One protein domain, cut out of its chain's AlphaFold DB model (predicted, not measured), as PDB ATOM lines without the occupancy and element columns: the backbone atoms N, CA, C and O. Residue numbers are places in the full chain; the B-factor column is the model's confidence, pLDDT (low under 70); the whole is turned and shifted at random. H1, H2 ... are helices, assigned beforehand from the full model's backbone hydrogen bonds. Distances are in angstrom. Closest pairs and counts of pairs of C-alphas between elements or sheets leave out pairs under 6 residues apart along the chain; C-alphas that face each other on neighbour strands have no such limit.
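This is residues 2 to 51 of the 51 residues of an uncharacterized protein of Rhodocyclaceae bacterium (UniProt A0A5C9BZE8). A short helix, H1, and a long one, H2, meet near their ends as an L, and beyond the far end of H2 a tail without named elements, residues 38 to 51, hooks back on itself. The printed part has 50 residues, with H1 then H2 along the chain and no named strand; the class is all helix. It is extended, with a radius of gyration of the C-alphas of 18.5 A and spans of 54 by 23 by 16 A.

Look first at H1, residues 5 to 13, and then at H2, residues 15 to 37, joined by a tight link of 1 residue. They are close but not clearly touching; their closest C-alphas, those of Val 11 and Ala 18, are 6.2 A apart. Their lines are about perpendicular, at 84 degrees. In H1 and H2 every O i to N i+4 pair is within hydrogen-bond range.

Find C-alpha 5 at (4.480, 24.048, -41.900), where H1 begins. From C-alpha 15 at (4.682, 36.745, -50.522), H2 runs 32.8 A to C-alpha 37 at (34.599, 48.707, -44.119).

The two C-alphas farthest apart, of Gln 5 and Ile 44, are 55.1 A apart. The printed part has no cut. Look for pLDDT under 70 at residues 2 to 5 and 39 to 51.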
ATOM      1  N   SER A   2      12.688  21.040 -38.138       58.06
ATOM      2  CA  SER A   2      11.475  21.050 -38.963       58.06
ATOM      3  C   SER A   2      10.973  22.489 -39.061       58.06
ATOM      4  O   SER A   2      10.607  23.087 -38.053       58.06
ATOM      5  N   PHE A   3      11.033  23.076 -40.256       60.06
ATOM      6  CA  PHE A   3      10.465  24.393 -40.520       60.06
ATOM      7  C   PHE A   3       8.947  24.258 -40.360       60.06
ATOM      8  O   PHE A   3       8.318  23.558 -41.154       60.06
ATOM      9  N   CYS A   4       8.369  24.858 -39.314       65.81
ATOM     10  CA  CYS A   4       6.945  24.737 -39.007       65.81
ATOM     11  C   CYS A   4       6.103  24.994 -40.272       65.81
ATOM     12  O   CYS A   4       6.071  26.112 -40.791       65.81
ATOM     13  N   GLN A   5       5.409  23.960 -40.765       68.38
ATOM     14  CA  GLN A   5       4.480  24.048 -41.900       68.38
ATOM     15  C   GLN A   5       3.521  25.256 -41.841       68.38
ATOM     16  O   GLN A   5       3.339  25.884 -42.890       68.38
ATOM     17  N   PRO A   6       2.953  25.657 -40.679       72.56
ATOM     18  CA  PRO A   6       2.103  26.847 -40.624       72.56
ATOM     19  C   PRO A   6       2.846  28.136 -40.999       72.56
ATOM     20  O   PRO A   6       2.293  28.958 -41.726       72.56
ATOM     21  N   CYS A   7       4.117  28.291 -40.610       70.25
ATOM     22  CA  CYS A   7       4.921  29.453 -41.008       70.25
ATOM     23  C   CYS A   7       5.150  29.488 -42.519       70.25
ATOM     24  O   CYS A   7       5.041  30.548 -43.133       70.25
ATOM     25  N   ARG A   8       5.426  28.336 -43.144       73.19
ATOM     26  CA  ARG A   8       5.629  28.265 -44.599       73.19
ATOM     27  C   ARG A   8       4.357  28.631 -45.367       73.19
ATOM     28  O   ARG A   8       4.439  29.358 -46.357       73.19
ATOM     29  N   ASN A   9       3.196  28.184 -44.891       77.31
ATOM     30  CA  ASN A   9       1.907  28.537 -45.488       77.31
ATOM     31  C   ASN A   9       1.580  30.024 -45.308       77.31
ATOM     32  O   ASN A   9       1.149  30.668 -46.261       77.31
ATOM     33  N   TRP A  10       1.854  30.595 -44.135       73.69
ATOM     34  CA  TRP A  10       1.604  32.011 -43.857       73.69
ATOM     35  C   TRP A  10       2.497  32.943 -44.695       73.69
ATOM     36  O   TRP A  10       2.019  33.888 -45.323       73.69
ATOM     37  N   VAL A  11       3.786  32.610 -44.829       78.31
ATOM     38  CA  VAL A  11       4.715  33.306 -45.742       78.31
ATOM     39  C   VAL A  11       4.273  33.158 -47.206       78.31
ATOM     40  O   VAL A  11       4.382  34.101 -47.993       78.31
ATOM     41  N   GLY A  12       3.730  31.993 -47.573       78.12
ATOM     42  CA  GLY A  12       3.168  31.724 -48.895       78.12
ATOM     43  C   GLY A  12       1.909  32.536 -49.224       78.12
ATOM     44  O   GLY A  12       1.709  32.869 -50.392       78.12
ATOM     45  N   GLN A  13       1.100  32.893 -48.224       83.00
ATOM     46  CA  GLN A  13      -0.060  33.778 -48.389       83.00
ATOM     47  C   GLN A  13       0.357  35.252 -48.522       83.00
ATOM     48  O   GLN A  13      -0.233  35.993 -49.308       83.00
ATOM     49  N   HIS A  14       1.432  35.670 -47.847       84.69
ATOM     50  CA  HIS A  14       1.906  37.058 -47.837       84.69
ATOM     51  C   HIS A  14       3.261  37.251 -48.538       84.69
ATOM     52  O   HIS A  14       4.149  37.944 -48.037       84.69
ATOM     53  N   LYS A  15       3.418  36.700 -49.751       82.88
ATOM     54  CA  LYS A  15       4.682  36.745 -50.522       82.88
ATOM     55  C   LYS A  15       5.245  38.155 -50.710       82.88
ATOM     56  O   LYS A  15       6.458  38.342 -50.661       82.88
ATOM     57  N   LYS A  16       4.381  39.157 -50.920       86.31
ATOM     58  CA  LYS A  16       4.800  40.560 -51.081       86.31
ATOM     59  C   LYS A  16       5.439  41.087 -49.796       86.31
ATOM     60  O   LYS A  16       6.547  41.605 -49.857       86.31
ATOM     61  N   ALA A  17       4.786  40.901 -48.649       85.50
ATOM     62  CA  ALA A  17       5.318  41.324 -47.355       85.50
ATOM     63  C   ALA A  17       6.612  40.575 -47.011       85.50
ATOM     64  O   ALA A  17       7.602  41.203 -46.656       85.50
ATOM     65  N   ALA A  18       6.649  39.256 -47.227       86.88
ATOM     66  CA  ALA A  18       7.853  38.456 -47.010       86.88
ATOM     67  C   ALA A  18       9.041  38.935 -47.863       86.88
ATOM     68  O   ALA A  18      10.164  39.007 -47.370       86.88
ATOM     69  N   ARG A  19       8.800  39.325 -49.124       89.06
ATOM     70  CA  ARG A  19       9.838  39.876 -50.008       89.06
ATOM     71  C   ARG A  19      10.365  41.222 -49.516       89.06
ATOM     72  O   ARG A  19      11.569  41.443 -49.565       89.06
ATOM     73  N   TRP A  20       9.486  42.094 -49.028       92.75
ATOM     74  CA  TRP A  20       9.879  43.374 -48.433       92.75
ATOM     75  C   TRP A  20      10.686  43.188 -47.151       92.75
ATOM     76  O   TRP A  20      11.725  43.817 -47.001       92.75
ATOM     77  N   VAL A  21      10.262  42.287 -46.263       90.06
ATOM     78  CA  VAL A  21      11.012  41.972 -45.038       90.06
ATOM     79  C   VAL A  21      12.391  41.416 -45.383       90.06
ATOM     80  O   VAL A  21      13.389  41.896 -44.854       90.06
ATOM     81  N   ALA A  22      12.468  40.463 -46.316       90.94
ATOM     82  CA  ALA A  22      13.743  39.928 -46.780       90.94
ATOM     83  C   ALA A  22      14.640  41.030 -47.364       90.94
ATOM     84  O   ALA A  22      15.821  41.084 -47.037       90.94
ATOM     85  N   PHE A  23      14.080  41.936 -48.173       94.44
ATOM     86  CA  PHE A  23      14.811  43.071 -48.735       94.44
ATOM     87  C   PHE A  23      15.338  44.019 -47.654       94.44
ATOM     88  O   PHE A  23      16.510  44.378 -47.689       94.44
ATOM     89  N   LEU A  24      14.509  44.389 -46.676       94.31
ATOM     90  CA  LEU A  24      14.909  45.275 -45.579       94.31
ATOM     91  C   LEU A  24      16.004  44.652 -44.710       94.31
ATOM     92  O   LEU A  24      16.943  45.347 -44.329       94.31
ATOM     93  N   LEU A  25      15.919  43.348 -44.437       94.44
ATOM     94  CA  LEU A  25      16.966  42.628 -43.713       94.44
ATOM     95  C   LEU A  25      18.286  42.635 -44.486       94.44
ATOM     96  O   LEU A  25      19.332  42.921 -43.911       94.44
ATOM     97  N   LEU A  26      18.236  42.370 -45.793       94.38
ATOM     98  CA  LEU A  26      19.417  42.382 -46.657       94.38
ATOM     99  C   LEU A  26      20.031  43.783 -46.744       94.38
ATOM    100  O   LEU A  26      21.246  43.930 -46.657       94.38
ATOM    101  N   LEU A  27      19.188  44.810 -46.855       94.50
ATOM    102  CA  LEU A  27      19.602  46.208 -46.887       94.50
ATOM    103  C   LEU A  27      20.258  46.630 -45.568       94.50
ATOM    104  O   LEU A  27      21.321  47.244 -45.578       94.50
ATOM    105  N   SER A  28      19.655  46.272 -44.434       93.06
ATOM    106  CA  SER A  28      20.232  46.534 -43.115       93.06
ATOM    107  C   SER A  28      21.594  45.863 -42.974       93.06
ATOM    108  O   SER A  28      22.548  46.524 -42.576       93.06
ATOM    109  N   LEU A  29      21.702  44.586 -43.351       93.56
ATOM    110  CA  LEU A  29      22.957  43.841 -43.286       93.56
ATOM    111  C   LEU A  29      24.032  44.468 -44.184       93.56
ATOM    112  O   LEU A  29      25.187  44.591 -43.778       93.56
ATOM    113  N   PHE A  30      23.643  44.912 -45.381       92.50
ATOM    114  CA  PHE A  30      24.520  45.624 -46.303       92.50
ATOM    115  C   PHE A  30      25.074  46.909 -45.679       92.50
ATOM    116  O   PHE A  30      26.285  47.103 -45.695       92.50
ATOM    117  N   PHE A  31      24.230  47.756 -45.080       88.56
ATOM    118  CA  PHE A  31      24.695  48.982 -44.421       88.56
ATOM    119  C   PHE A  31      25.563  48.707 -43.192       88.56
ATOM    120  O   PHE A  31      26.531  49.429 -42.965       88.56
ATOM    121  N   THR A  32      25.265  47.660 -42.420       88.00
ATOM    122  CA  THR A  32      26.114  47.253 -41.292       88.00
ATOM    123  C   THR A  32      27.505  46.842 -41.766       88.00
ATOM    124  O   THR A  32      28.499  47.294 -41.199       88.00
ATOM    125  N   LEU A  33      27.592  46.029 -42.822       86.94
ATOM    126  CA  LEU A  33      28.873  45.637 -43.412       86.94
ATOM    127  C   LEU A  33      29.595  46.837 -44.020       86.94
ATOM    128  O   LEU A  33      30.787  47.011 -43.786       86.94
ATOM    129  N   LEU A  34      28.876  47.697 -44.742       85.06
ATOM    130  CA  LEU A  34      29.434  48.923 -45.297       85.06
ATOM    131  C   LEU A  34      30.056  49.777 -44.186       85.06
ATOM    132  O   LEU A  34      31.209  50.160 -44.318       85.06
ATOM    133  N   GLY A  35      29.360  49.964 -43.062       80.38
ATOM    134  CA  GLY A  35      29.867  50.690 -41.894       80.38
ATOM    135  C   GLY A  35      31.131  50.089 -41.267       80.38
ATOM    136  O   GLY A  35      31.943  50.832 -40.722       80.38
ATOM    137  N   GLN A  36      31.329  48.768 -41.363       78.88
ATOM    138  CA  GLN A  36      32.555  48.100 -40.898       78.88
ATOM    139  C   GLN A  36      33.753  48.356 -41.826       78.88
ATOM    140  O   GLN A  36      34.881  48.450 -41.349       78.88
ATOM    141  N   PHE A  37      33.528  48.467 -43.140       77.00
ATOM    142  CA  PHE A  37      34.599  48.707 -44.119       77.00
ATOM    143  C   PHE A  37      34.864  50.190 -44.380       77.00
ATOM    144  O   PHE A  37      35.977  50.563 -44.754       77.00
ATOM    145  N   THR A  38      33.865  51.050 -44.206       75.69
ATOM    146  CA  THR A  38      34.041  52.488 -44.376       75.69
ATOM    147  C   THR A  38      34.821  53.040 -43.196       75.69
ATOM    148  O   THR A  38      34.347  53.029 -42.060       75.69
ATOM    149  N   THR A  39      36.003  53.586 -43.463       67.19
ATOM    150  CA  THR A  39      36.687  54.439 -42.496       67.19
ATOM    151  C   THR A  39      35.797  55.646 -42.196       67.19
ATOM    152  O   THR A  39      35.366  56.307 -43.148       67.19
ATOM    153  N   PRO A  40      35.510  55.964 -40.921       63.53
ATOM    154  CA  PRO A  40      34.729  57.148 -40.599       63.53
ATOM    155  C   PRO A  40      35.441  58.376 -41.163       63.53
ATOM    156  O   PRO A  40      36.657  58.529 -41.008       63.53
ATOM    157  N   ILE A  41      34.687  59.240 -41.843       61.91
ATOM    158  CA  ILE A  41      35.199  60.520 -42.326       61.91
ATOM    159  C   ILE A  41      35.485  61.375 -41.090       61.91
ATOM    160  O   ILE A  41      34.588  61.990 -40.521       61.91
ATOM    161  N   ASN A  42      36.746  61.399 -40.664       57.50
ATOM    162  CA  ASN A  42      37.228  62.293 -39.617       57.50
ATOM    163  C   ASN A  42      37.456  63.683 -40.233       57.50
ATOM    164  O   ASN A  42      38.592  64.086 -40.481       57.50
ATOM    165  N   ALA A  43      36.373  64.394 -40.541       56.91
ATOM    166  CA  ALA A  43      36.422  65.798 -40.936       56.91
ATOM    167  C   ALA A  43      36.092  66.690 -39.731       56.91
ATOM    168  O   ALA A  43      35.336  66.297 -38.841       56.91
ATOM    169  N   ILE A  44      36.648  67.903 -39.699       51.94
ATOM    170  CA  ILE A  44      36.351  68.898 -38.659       51.94
ATOM    171  C   ILE A  44      34.835  69.171 -38.683       51.94
ATOM    172  O   ILE A  44      34.310  69.624 -39.695       51.94
ATOM    173  N   GLY A  45      34.129  68.838 -37.596       63.53
ATOM    174  CA  GLY A  45      32.661  68.912 -37.491       63.53
ATOM    175  C   GLY A  45      31.932  67.559 -37.532       63.53
ATOM    176  O   GLY A  45      30.804  67.469 -37.059       63.53
ATOM    177  N   PHE A  46      32.587  66.491 -37.995       59.25
ATOM    178  CA  PHE A  46      32.115  65.107 -37.884       59.25
ATOM    179  C   PHE A  46      32.893  64.415 -36.765       59.25
ATOM    180  O   PHE A  46      33.744  63.557 -36.996       59.25
ATOM    181  N   CYS A  47      32.657  64.851 -35.524       57.41
ATOM    182  CA  CYS A  47      33.261  64.199 -34.369       57.41
ATOM    183  C   CYS A  47      32.832  62.731 -34.345       57.41
ATOM    184  O   CYS A  47      31.644  62.412 -34.329       57.41
ATOM    185  N   LYS A  48      33.826  61.844 -34.345       55.28
ATOM    186  CA  LYS A  48      33.689  60.406 -34.149       55.28
ATOM    187  C   LYS A  48      33.072  60.166 -32.769       55.28
ATOM    188  O   LYS A  48      33.785  60.100 -31.774       55.28
ATOM    189  N   VAL A  49      31.745  60.101 -32.690       54.91
ATOM    190  CA  VAL A  49      31.046  59.719 -31.461       54.91
ATOM    191  C   VAL A  49      31.061  58.201 -31.387       54.91
ATOM    192  O   VAL A  49      30.159  57.540 -31.886       54.91
ATOM    193  N   TYR A  50      32.110  57.654 -30.792       47.69
ATOM    194  CA  TYR A  50      32.063  56.326 -30.192       47.69
ATOM    195  C   TYR A  50      32.861  56.371 -28.882       47.69
ATOM    196  O   TYR A  50      33.946  56.959 -28.893       47.69
ATOM    197  N   PRO A  51      32.347  55.814 -27.767       53.31
ATOM    198  CA  PRO A  51      33.224  55.313 -26.715       53.31
ATOM    199  C   PRO A  51      34.101  54.166 -27.240       53.31
ATOM    200  O   PRO A  51      33.660  53.456 -28.177       53.31
TER     201      PRO A  51